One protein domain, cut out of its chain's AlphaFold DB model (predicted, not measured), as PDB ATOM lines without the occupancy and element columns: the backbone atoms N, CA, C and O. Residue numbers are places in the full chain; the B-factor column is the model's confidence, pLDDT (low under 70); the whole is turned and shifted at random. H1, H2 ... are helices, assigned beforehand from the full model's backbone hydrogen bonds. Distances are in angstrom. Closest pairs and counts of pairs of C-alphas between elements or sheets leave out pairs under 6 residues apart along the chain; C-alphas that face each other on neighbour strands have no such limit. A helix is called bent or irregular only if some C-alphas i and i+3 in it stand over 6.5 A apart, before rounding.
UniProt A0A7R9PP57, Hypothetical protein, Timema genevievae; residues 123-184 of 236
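AT A GLANCE: This is residues 123 to 184 of the 236 residues of the protein "Hypothetical protein" of Timema genevievae (UniProt A0A7R9PP57). Two helical hairpins pack crosswise: H1 and the long H2 run side by side, and the shorter pair H3 and H4 crosses them at a wide angle, with H2 making most of the contact between the two hairpins. The printed part has 62 residues with four named helices, in the order H1, H2, H3, H4, and no named strand; its class is all helix. It is compact, with a radius of gyration of the C-alphas of 10.6 A, and rounded, with spans of 30 by 23 by 18 A.

IN THESE COORDINATES: H1, residues 123 to 133, begins at C-alpha 123 at (208.648, 269.592, 174.316) and is 15.5 A long. H2, residues 138 to 155, is 26.4 A long and ends at C-alpha 155 at (205.637, 274.975, 182.703). H3 holds residues 162 to 169. H4, residues 172 to 182, is 15.8 A long and ends at C-alpha 182 at (197.327, 256.546, 174.462); it is irregular, with C-alphas 173 and 176 7.4 A apart.

HOW THE PARTS SIT: H2 is the hub, touching the three other helices. H1 and H2 form a helical hairpin at a shallow tilt of 15 degrees, opposite ways; their closest C-alphas, of Leu 127 and Leu 144, are 6.5 A apart. H2 touches H3 with residues 145 to 149 alone, about perpendicular at 74 degrees, closest at the C-alphas of Tyr 145 and Leu 168, 6.9 A. H2 touches H4 with residues 138 to 141 alone, about perpendicular at 87 degrees, closest at the C-alphas of Val 141 and Gln 176, 6.4 A. H3 and H4 form the second helical hairpin, at a shallow tilt of 14 degrees, opposite ways; their closest C-alphas, of Leu 167 and Trp 175, are 6.5 A apart. H1 is close to but not clearly touching H3, with the closest C-alphas, of Glu 124 and Ser 164, 8.0 A apart. Each O i to N i+4 pair is within hydrogen-bond range in H1 and H3, against 13 of 14 in H2 and 5 of 7 in H4.

THE WHOLE: The two C-alphas farthest apart, of Asp 136 and Ser 158, are 30.1 A apart. The printed part has no cut. The links H1 to H2 and H3 to H4 are tight, and H2 to H3 is short. The mean pLDDT of the printed part is 89.0, with residues 135 to 139 under 70.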
ATOM      1  N   LEU A 123     207.845 270.680 173.747       93.94
ATOM      2  CA  LEU A 123     208.648 269.592 174.316       93.94
ATOM      3  C   LEU A 123     207.756 268.420 174.726       93.94
ATOM      4  O   LEU A 123     208.060 267.275 174.417       93.94
ATOM      5  N   GLU A 124     206.625 268.696 175.379       94.81
ATOM      6  CA  GLU A 124     205.632 267.662 175.690       94.81
ATOM      7  C   GLU A 124     205.158 266.944 174.420       94.81
ATOM      8  O   GLU A 124     205.066 265.715 174.397       94.81
ATOM      9  N   HIS A 125     204.849 267.704 173.369       94.06
ATOM     10  CA  HIS A 125     204.383 267.153 172.107       94.06
ATOM     11  C   HIS A 125     205.417 266.212 171.476       94.06
ATOM     12  O   HIS A 125     205.075 265.084 171.113       94.06
ATOM     13  N   ASP A 126     206.672 266.648 171.395       92.56
ATOM     14  CA  ASP A 126     207.756 265.873 170.792       92.56
ATOM     15  C   ASP A 126     208.032 264.586 171.577       92.56
ATOM     16  O   ASP A 126     208.153 263.517 170.979       92.56
ATOM     17  N   LEU A 127     207.996 264.643 172.912       92.44
ATOM     18  CA  LEU A 127     208.143 263.465 173.771       92.44
ATOM     19  C   LEU A 127     207.071 262.398 173.497       92.44
ATOM     20  O   LEU A 127     207.370 261.205 173.409       92.44
ATOM     21  N   TRP A 128     205.809 262.804 173.340       92.31
ATOM     22  CA  TRP A 128     204.729 261.871 173.004       92.31
ATOM     23  C   TRP A 128     204.809 261.360 171.566       92.31
ATOM     24  O   TRP A 128     204.436 260.212 171.311       92.31
ATOM     25  N   LEU A 129     205.299 262.182 170.638       89.94
ATOM     26  CA  LEU A 129     205.523 261.778 169.255       89.94
ATOM     27  C   LEU A 129     206.617 260.706 169.174       89.94
ATOM     28  O   LEU A 129     206.400 259.653 168.574       89.94
ATOM     29  N   GLU A 130     207.752 260.921 169.839       87.88
ATOM     30  CA  GLU A 130     208.831 259.937 169.949       87.88
ATOM     31  C   GLU A 130     208.334 258.631 170.583       87.88
ATOM     32  O   GLU A 130     208.581 257.545 170.052       87.88
ATOM     33  N   ALA A 131     207.535 258.726 171.650       85.06
ATOM     34  CA  ALA A 131     206.942 257.566 172.311       85.06
ATOM     35  C   ALA A 131     205.964 256.771 171.420       85.06
ATOM     36  O   ALA A 131     205.788 255.566 171.623       85.06
ATOM     37  N   SER A 132     205.319 257.408 170.434       83.88
ATOM     38  CA  SER A 132     204.481 256.722 169.435       83.88
ATOM     39  C   SER A 132     205.320 255.981 168.388       83.88
ATOM     40  O   SER A 132     204.958 254.879 167.959       83.88
ATOM     41  N   LEU A 133     206.471 256.540 168.009       80.75
ATOM     42  CA  LEU A 133     207.347 255.962 166.990       80.75
ATOM     43  C   LEU A 133     208.085 254.714 167.483       80.75
ATOM     44  O   LEU A 133     208.279 253.778 166.699       80.75
ATOM     45  N   VAL A 134     208.467 254.655 168.761       70.69
ATOM     46  CA  VAL A 134     209.242 253.526 169.285       70.69
ATOM     47  C   VAL A 134     208.347 252.489 169.968       70.69
ATOM     48  O   VAL A 134     207.669 252.734 170.964       70.69
ATOM     49  N   ARG A 135     208.285 251.290 169.374       63.62
ATOM     50  CA  ARG A 135     207.223 250.323 169.683       63.62
ATOM     51  C   ARG A 135     207.516 249.365 170.842       63.62
ATOM     52  O   ARG A 135     206.544 248.931 171.455       63.62
ATOM     53  N   ASP A 136     208.784 249.106 171.190       57.75
ATOM     54  CA  ASP A 136     209.160 247.870 171.909       57.75
ATOM     55  C   ASP A 136     210.162 247.992 173.086       57.75
ATOM     56  O   ASP A 136     210.721 246.980 173.517       57.75
ATOM     57  N   LYS A 137     210.405 249.172 173.681       60.06
ATOM     58  CA  LYS A 137     211.365 249.290 174.804       60.06
ATOM     59  C   LYS A 137     210.727 249.827 176.085       60.06
ATOM     60  O   LYS A 137     210.409 250.999 176.193       60.06
ATOM     61  N   LYS A 138     210.609 248.966 177.107       60.62
ATOM     62  CA  LYS A 138     210.153 249.352 178.462       60.62
ATOM     63  C   LYS A 138     210.941 250.537 179.034       60.62
ATOM     64  O   LYS A 138     210.323 251.465 179.520       60.62
ATOM     65  N   LEU A 139     212.270 250.537 178.867       60.44
ATOM     66  CA  LEU A 139     213.174 251.600 179.333       60.44
ATOM     67  C   LEU A 139     212.831 253.004 178.796       60.44
ATOM     68  O   LEU A 139     213.233 253.986 179.405       60.44
ATOM     69  N   GLU A 140     212.099 253.121 177.686       77.88
ATOM     70  CA  GLU A 140     211.709 254.426 177.133       77.88
ATOM     71  C   GLU A 140     210.545 255.064 177.891       77.88
ATOM     72  O   GLU A 140     210.437 256.285 177.903       77.88
ATOM     73  N   VAL A 141     209.703 254.281 178.578       86.94
ATOM     74  CA  VAL A 141     208.576 254.838 179.341       86.94
ATOM     75  C   VAL A 141     209.056 255.509 180.626       86.94
ATOM     76  O   VAL A 141     208.539 256.566 180.986       86.94
ATOM     77  N   GLU A 142     210.066 254.951 181.300       89.12
ATOM     78  CA  GLU A 142     210.729 255.642 182.410       89.12
ATOM     79  C   GLU A 142     211.378 256.956 181.971       89.12
ATOM     80  O   GLU A 142     211.201 257.970 182.643       89.12
ATOM     81  N   VAL A 143     212.078 256.955 180.833       90.56
ATOM     82  CA  VAL A 143     212.721 258.163 180.296       90.56
ATOM     83  C   VAL A 143     211.674 259.208 179.911       90.56
ATOM     84  O   VAL A 143     211.809 260.368 180.293       90.56
ATOM     85  N   LEU A 144     210.591 258.800 179.241       91.44
ATOM     86  CA  LEU A 144     209.450 259.665 178.935       91.44
ATOM     87  C   LEU A 144     208.882 260.301 180.208       91.44
ATOM     88  O   LEU A 144     208.645 261.505 180.242       91.44
ATOM     89  N   TYR A 145     208.676 259.509 181.262       94.19
ATOM     90  CA  TYR A 145     208.169 260.015 182.534       94.19
ATOM     91  C   TYR A 145     209.122 261.039 183.163       94.19
ATOM     92  O   TYR A 145     208.672 262.102 183.588       94.19
ATOM     93  N   GLU A 146     210.426 260.753 183.218       93.88
ATOM     94  CA  GLU A 146     211.427 261.681 183.763       93.88
ATOM     95  C   GLU A 146     211.481 262.987 182.961       93.88
ATOM     96  O   GLU A 146     211.468 264.072 183.543       93.88
ATOM     97  N   MET A 147     211.452 262.903 181.630       94.38
ATOM     98  CA  MET A 147     211.421 264.077 180.759       94.38
ATOM     99  C   MET A 147     210.133 264.886 180.943       94.38
ATOM    100  O   MET A 147     210.200 266.103 181.092       94.38
ATOM    101  N   LEU A 148     208.968 264.238 181.042       95.00
ATOM    102  CA  LEU A 148     207.701 264.916 181.339       95.00
ATOM    103  C   LEU A 148     207.685 265.552 182.737       95.00
ATOM    104  O   LEU A 148     207.061 266.597 182.917       95.00
ATOM    105  N   GLN A 149     208.377 264.978 183.728       95.62
ATOM    106  CA  GLN A 149     208.555 265.620 185.035       95.62
ATOM    107  C   GLN A 149     209.430 266.874 184.945       95.62
ATOM    108  O   GLN A 149     209.152 267.841 185.651       95.62
ATOM    109  N   ASN A 150     210.436 266.901 184.070       95.75
ATOM    110  CA  ASN A 150     211.216 268.115 183.824       95.75
ATOM    111  C   ASN A 150     210.349 269.188 183.155       95.75
ATOM    112  O   ASN A 150     210.275 270.304 183.663       95.75
ATOM    113  N   VAL A 151     209.586 268.830 182.113       95.19
ATOM    114  CA  VAL A 151     208.630 269.758 181.477       95.19
ATOM    115  C   VAL A 151     207.628 270.286 182.509       95.19
ATOM    116  O   VAL A 151     207.384 271.488 182.579       95.19
ATOM    117  N   ARG A 152     207.101 269.424 183.391       95.62
ATOM    118  CA  ARG A 152     206.221 269.830 184.499       95.62
ATOM    119  C   ARG A 152     206.864 270.885 185.402       95.62
ATOM    120  O   ARG A 152     206.151 271.772 185.865       95.62
ATOM    121  N   GLN A 153     208.151 270.763 185.720       94.81
ATOM    122  CA  GLN A 153     208.848 271.738 186.565       94.81
ATOM    123  C   GLN A 153     208.994 273.092 185.864       94.81
ATOM    124  O   GLN A 153     208.915 274.118 186.532       94.81
ATOM    125  N   GLU A 154     209.154 273.093 184.541       94.06
ATOM    126  CA  GLU A 154     209.301 274.310 183.740       94.06
ATOM    127  C   GLU A 154     207.972 275.041 183.519       94.06
ATOM    128  O   GLU A 154     207.890 276.244 183.764       94.06
ATOM    129  N   VAL A 155     206.920 274.339 183.072       92.12
ATOM    130  CA  VAL A 155     205.637 274.975 182.703       92.12
ATOM    131  C   VAL A 155     204.555 274.875 183.775       92.12
ATOM    132  O   VAL A 155     203.543 275.567 183.697       92.12
ATOM    133  N   GLY A 156     204.743 274.031 184.786       93.19
ATOM    134  CA  GLY A 156     203.740 273.743 185.807       93.19
ATOM    135  C   GLY A 156     202.760 272.638 185.405       93.19
ATOM    136  O   GLY A 156     202.500 272.367 184.234       93.19
ATOM    137  N   PHE A 157     202.178 271.977 186.410       92.75
ATOM    138  CA  PHE A 157     201.325 270.801 186.202       92.75
ATOM    139  C   PHE A 157     200.044 271.104 185.407       92.75
ATOM    140  O   PHE A 157     199.675 270.320 184.536       92.75
ATOM    141  N   SER A 158     199.393 272.243 185.661       89.62
ATOM    142  CA  SER A 158     198.150 272.661 184.990       89.62
ATOM    143  C   SER A 158     198.329 272.997 183.506       89.62
ATOM    144  O   SER A 158     197.352 273.014 182.760       89.62
ATOM    145  N   ASN A 159     199.566 273.241 183.065       92.00
ATOM    146  CA  ASN A 159     199.863 273.596 181.680       92.00
ATOM    147  C   ASN A 159     200.174 272.400 180.776       92.00
ATOM    148  O   ASN A 159     200.255 272.564 179.562       92.00
ATOM    149  N   LEU A 160     200.296 271.204 181.352       94.50
ATOM    150  CA  LEU A 160     200.428 269.957 180.602       94.50
ATOM    151  C   LEU A 160     199.077 269.475 180.068       94.50
ATOM    152  O   LEU A 160     198.016 269.806 180.604       94.50
ATOM    153  N   THR A 161     199.100 268.621 179.047       95.38
ATOM    154  CA  THR A 161     197.879 267.953 178.585       95.38
ATOM    155  C   THR A 161     197.337 266.979 179.642       95.38
ATOM    156  O   THR A 161     198.114 266.402 180.416       95.38
ATOM    157  N   PRO A 162     196.020 266.685 179.634       93.94
ATOM    158  CA  PRO A 162     195.433 265.692 180.536       93.94
ATOM    159  C   PRO A 162     196.116 264.322 180.448       93.94
ATOM    160  O   PRO A 162     196.191 263.600 181.437       93.94
ATOM    161  N   ARG A 163     196.659 263.965 179.275       94.75
ATOM    162  CA  ARG A 163     197.381 262.703 179.076       94.75
ATOM    163  C   ARG A 163     198.666 262.653 179.897       94.75
ATOM    164  O   ARG A 163     198.896 261.672 180.602       94.75
ATOM    165  N   SER A 164     199.488 263.697 179.821       95.25
ATOM    166  CA  SER A 164     200.710 263.789 180.620       95.25
ATOM    167  C   SER A 164     200.384 263.859 182.103       95.25
ATOM    168  O   SER A 164     200.955 263.105 182.883       95.25
ATOM    169  N   GLN A 165     199.406 264.679 182.495       95.38
ATOM    170  CA  GLN A 165     198.958 264.768 183.888       95.38
ATOM    171  C   GLN A 165     198.545 263.399 184.449       95.38
ATOM    172  O   GLN A 165     198.975 263.029 185.540       95.38
ATOM    173  N   GLN A 166     197.767 262.619 183.691       95.31
ATOM    174  CA  GLN A 166     197.369 261.267 184.079       95.31
ATOM    175  C   GLN A 166     198.573 260.333 184.217       95.31
ATOM    176  O   GLN A 166     198.688 259.661 185.238       95.31
ATOM    177  N   LEU A 167     199.497 260.315 183.249       94.81
ATOM    178  CA  LEU A 167     200.706 259.491 183.343       94.81
ATOM    179  C   LEU A 167     201.534 259.833 184.591       94.81
ATOM    180  O   LEU A 167     201.981 258.928 185.291       94.81
ATOM    181  N   LEU A 168     201.689 261.125 184.897       94.88
ATOM    182  CA  LEU A 168     202.463 261.598 186.048       94.88
ATOM    183  C   LEU A 168     201.817 261.266 187.406       94.88
ATOM    184  O   LEU A 168     202.522 261.209 188.413       94.88
ATOM    185  N   LEU A 169     200.497 261.055 187.443       95.38
ATOM    186  CA  LEU A 169     199.748 260.668 188.647       95.38
ATOM    187  C   LEU A 169     199.574 259.149 188.796       95.38
ATOM    188  O   LEU A 169     199.202 258.675 189.870       95.38
ATOM    189  N   LEU A 170     199.806 258.380 187.733       95.38
ATOM    190  CA  LEU A 170     199.656 256.930 187.754       95.38
ATOM    191  C   LEU A 170     200.815 256.242 188.482       95.38
ATOM    192  O   LEU A 170     201.967 256.669 188.447       95.38
ATOM    193  N   GLU A 171     200.510 255.096 189.083       93.69
ATOM    194  CA  GLU A 171     201.519 254.207 189.652       93.69
ATOM    195  C   GLU A 171     202.429 253.625 188.563       93.69
ATOM    196  O   GLU A 171     201.968 253.248 187.482       93.69
ATOM    197  N   ARG A 172     203.714 253.446 188.898       90.56
ATOM    198  CA  ARG A 172     204.743 252.923 187.985       90.56
ATOM    199  C   ARG A 172     204.371 251.598 187.314       90.56
ATOM    200  O   ARG A 172     204.726 251.365 186.164       90.56
ATOM    201  N   SER A 173     203.621 250.741 188.006       91.19
ATOM    202  CA  SER A 173     203.137 249.458 187.478       91.19
ATOM    203  C   SER A 173     202.233 249.606 186.245       91.19
ATOM    204  O   SER A 173     202.168 248.693 185.424       91.19
ATOM    205  N   LYS A 174     201.555 250.753 186.093       92.88
ATOM    206  CA  LYS A 174     200.553 251.015 185.047       92.88
ATOM    207  C   LYS A 174     201.073 251.874 183.894       92.88
ATOM    208  O   LYS A 174     200.379 251.979 182.883       92.88
ATOM    209  N   TRP A 175     202.270 252.457 183.997       91.44
ATOM    210  CA  TRP A 175     202.799 253.384 182.986       91.44
ATOM    211  C   TRP A 175     202.860 252.763 181.591       91.44
ATOM    212  O   TRP A 175     202.339 253.338 180.641       91.44
ATOM    213  N   GLN A 176     203.419 251.553 181.475       89.69
ATOM    214  CA  GLN A 176     203.566 250.873 180.185       89.69
ATOM    215  C   GLN A 176     202.216 250.675 179.487       89.69
ATOM    216  O   GLN A 176     202.075 250.950 178.295       89.69
ATOM    217  N   GLN A 177     201.216 250.209 180.242       91.00
ATOM    218  CA  GLN A 177     199.873 249.990 179.723       91.00
ATOM    219  C   GLN A 177     199.255 251.314 179.270       91.00
ATOM    220  O   GLN A 177     198.753 251.400 178.152       91.00
ATOM    221  N   PHE A 178     199.346 252.352 180.102       92.62
ATOM    222  CA  PHE A 178     198.797 253.663 179.788       92.62
ATOM    223  C   PHE A 178     199.416 254.258 178.518       92.62
ATOM    224  O   PHE A 178     198.681 254.632 177.606       92.62
ATOM    225  N   VAL A 179     200.748 254.284 178.412       90.94
ATOM    226  CA  VAL A 179     201.445 254.821 177.233       90.94
ATOM    227  C   VAL A 179     201.074 254.032 175.980       90.94
ATOM    228  O   VAL A 179     200.716 254.632 174.972       90.94
ATOM    229  N   SER A 180     201.060 252.696 176.046       88.94
ATOM    230  CA  SER A 180     200.703 251.859 174.891       88.94
ATOM    231  C   SER A 180     199.289 252.114 174.362       88.94
ATOM    232  O   SER A 180     199.062 252.011 173.162       88.94
ATOM    233  N   GLN A 181     198.352 252.472 175.244       90.94
ATOM    234  CA  GLN A 181     196.965 252.749 174.880       90.94
ATOM    235  C   GLN A 181     196.783 254.156 174.303       90.94
ATOM    236  O   GLN A 181     195.914 254.354 173.463       90.94
ATOM    237  N   HIS A 182     197.576 255.132 174.753       90.31
ATOM    238  CA  HIS A 182     197.327 256.546 174.462       90.31
ATOM    239  C   HIS A 182     198.312 257.177 173.473       90.31
ATOM    240  O   HIS A 182     197.987 258.224 172.914       90.31
ATOM    241  N   ARG A 183     199.483 256.573 173.230       84.88
ATOM    242  CA  ARG A 183     200.551 257.157 172.392       84.88
ATOM    243  C   ARG A 183     200.116 257.485 170.963       84.88
ATOM    244  O   ARG A 183     200.574 258.474 170.414       84.88
ATOM    245  N   ASP A 184     199.205 256.700 170.390       87.56
ATOM    246  CA  ASP A 184     198.809 256.833 168.982       87.56
ATOM    247  C   ASP A 184     197.681 257.857 168.762       87.56
ATOM    248  O   ASP A 184     197.310 258.158 167.627       87.56
TER     249      ASP A 184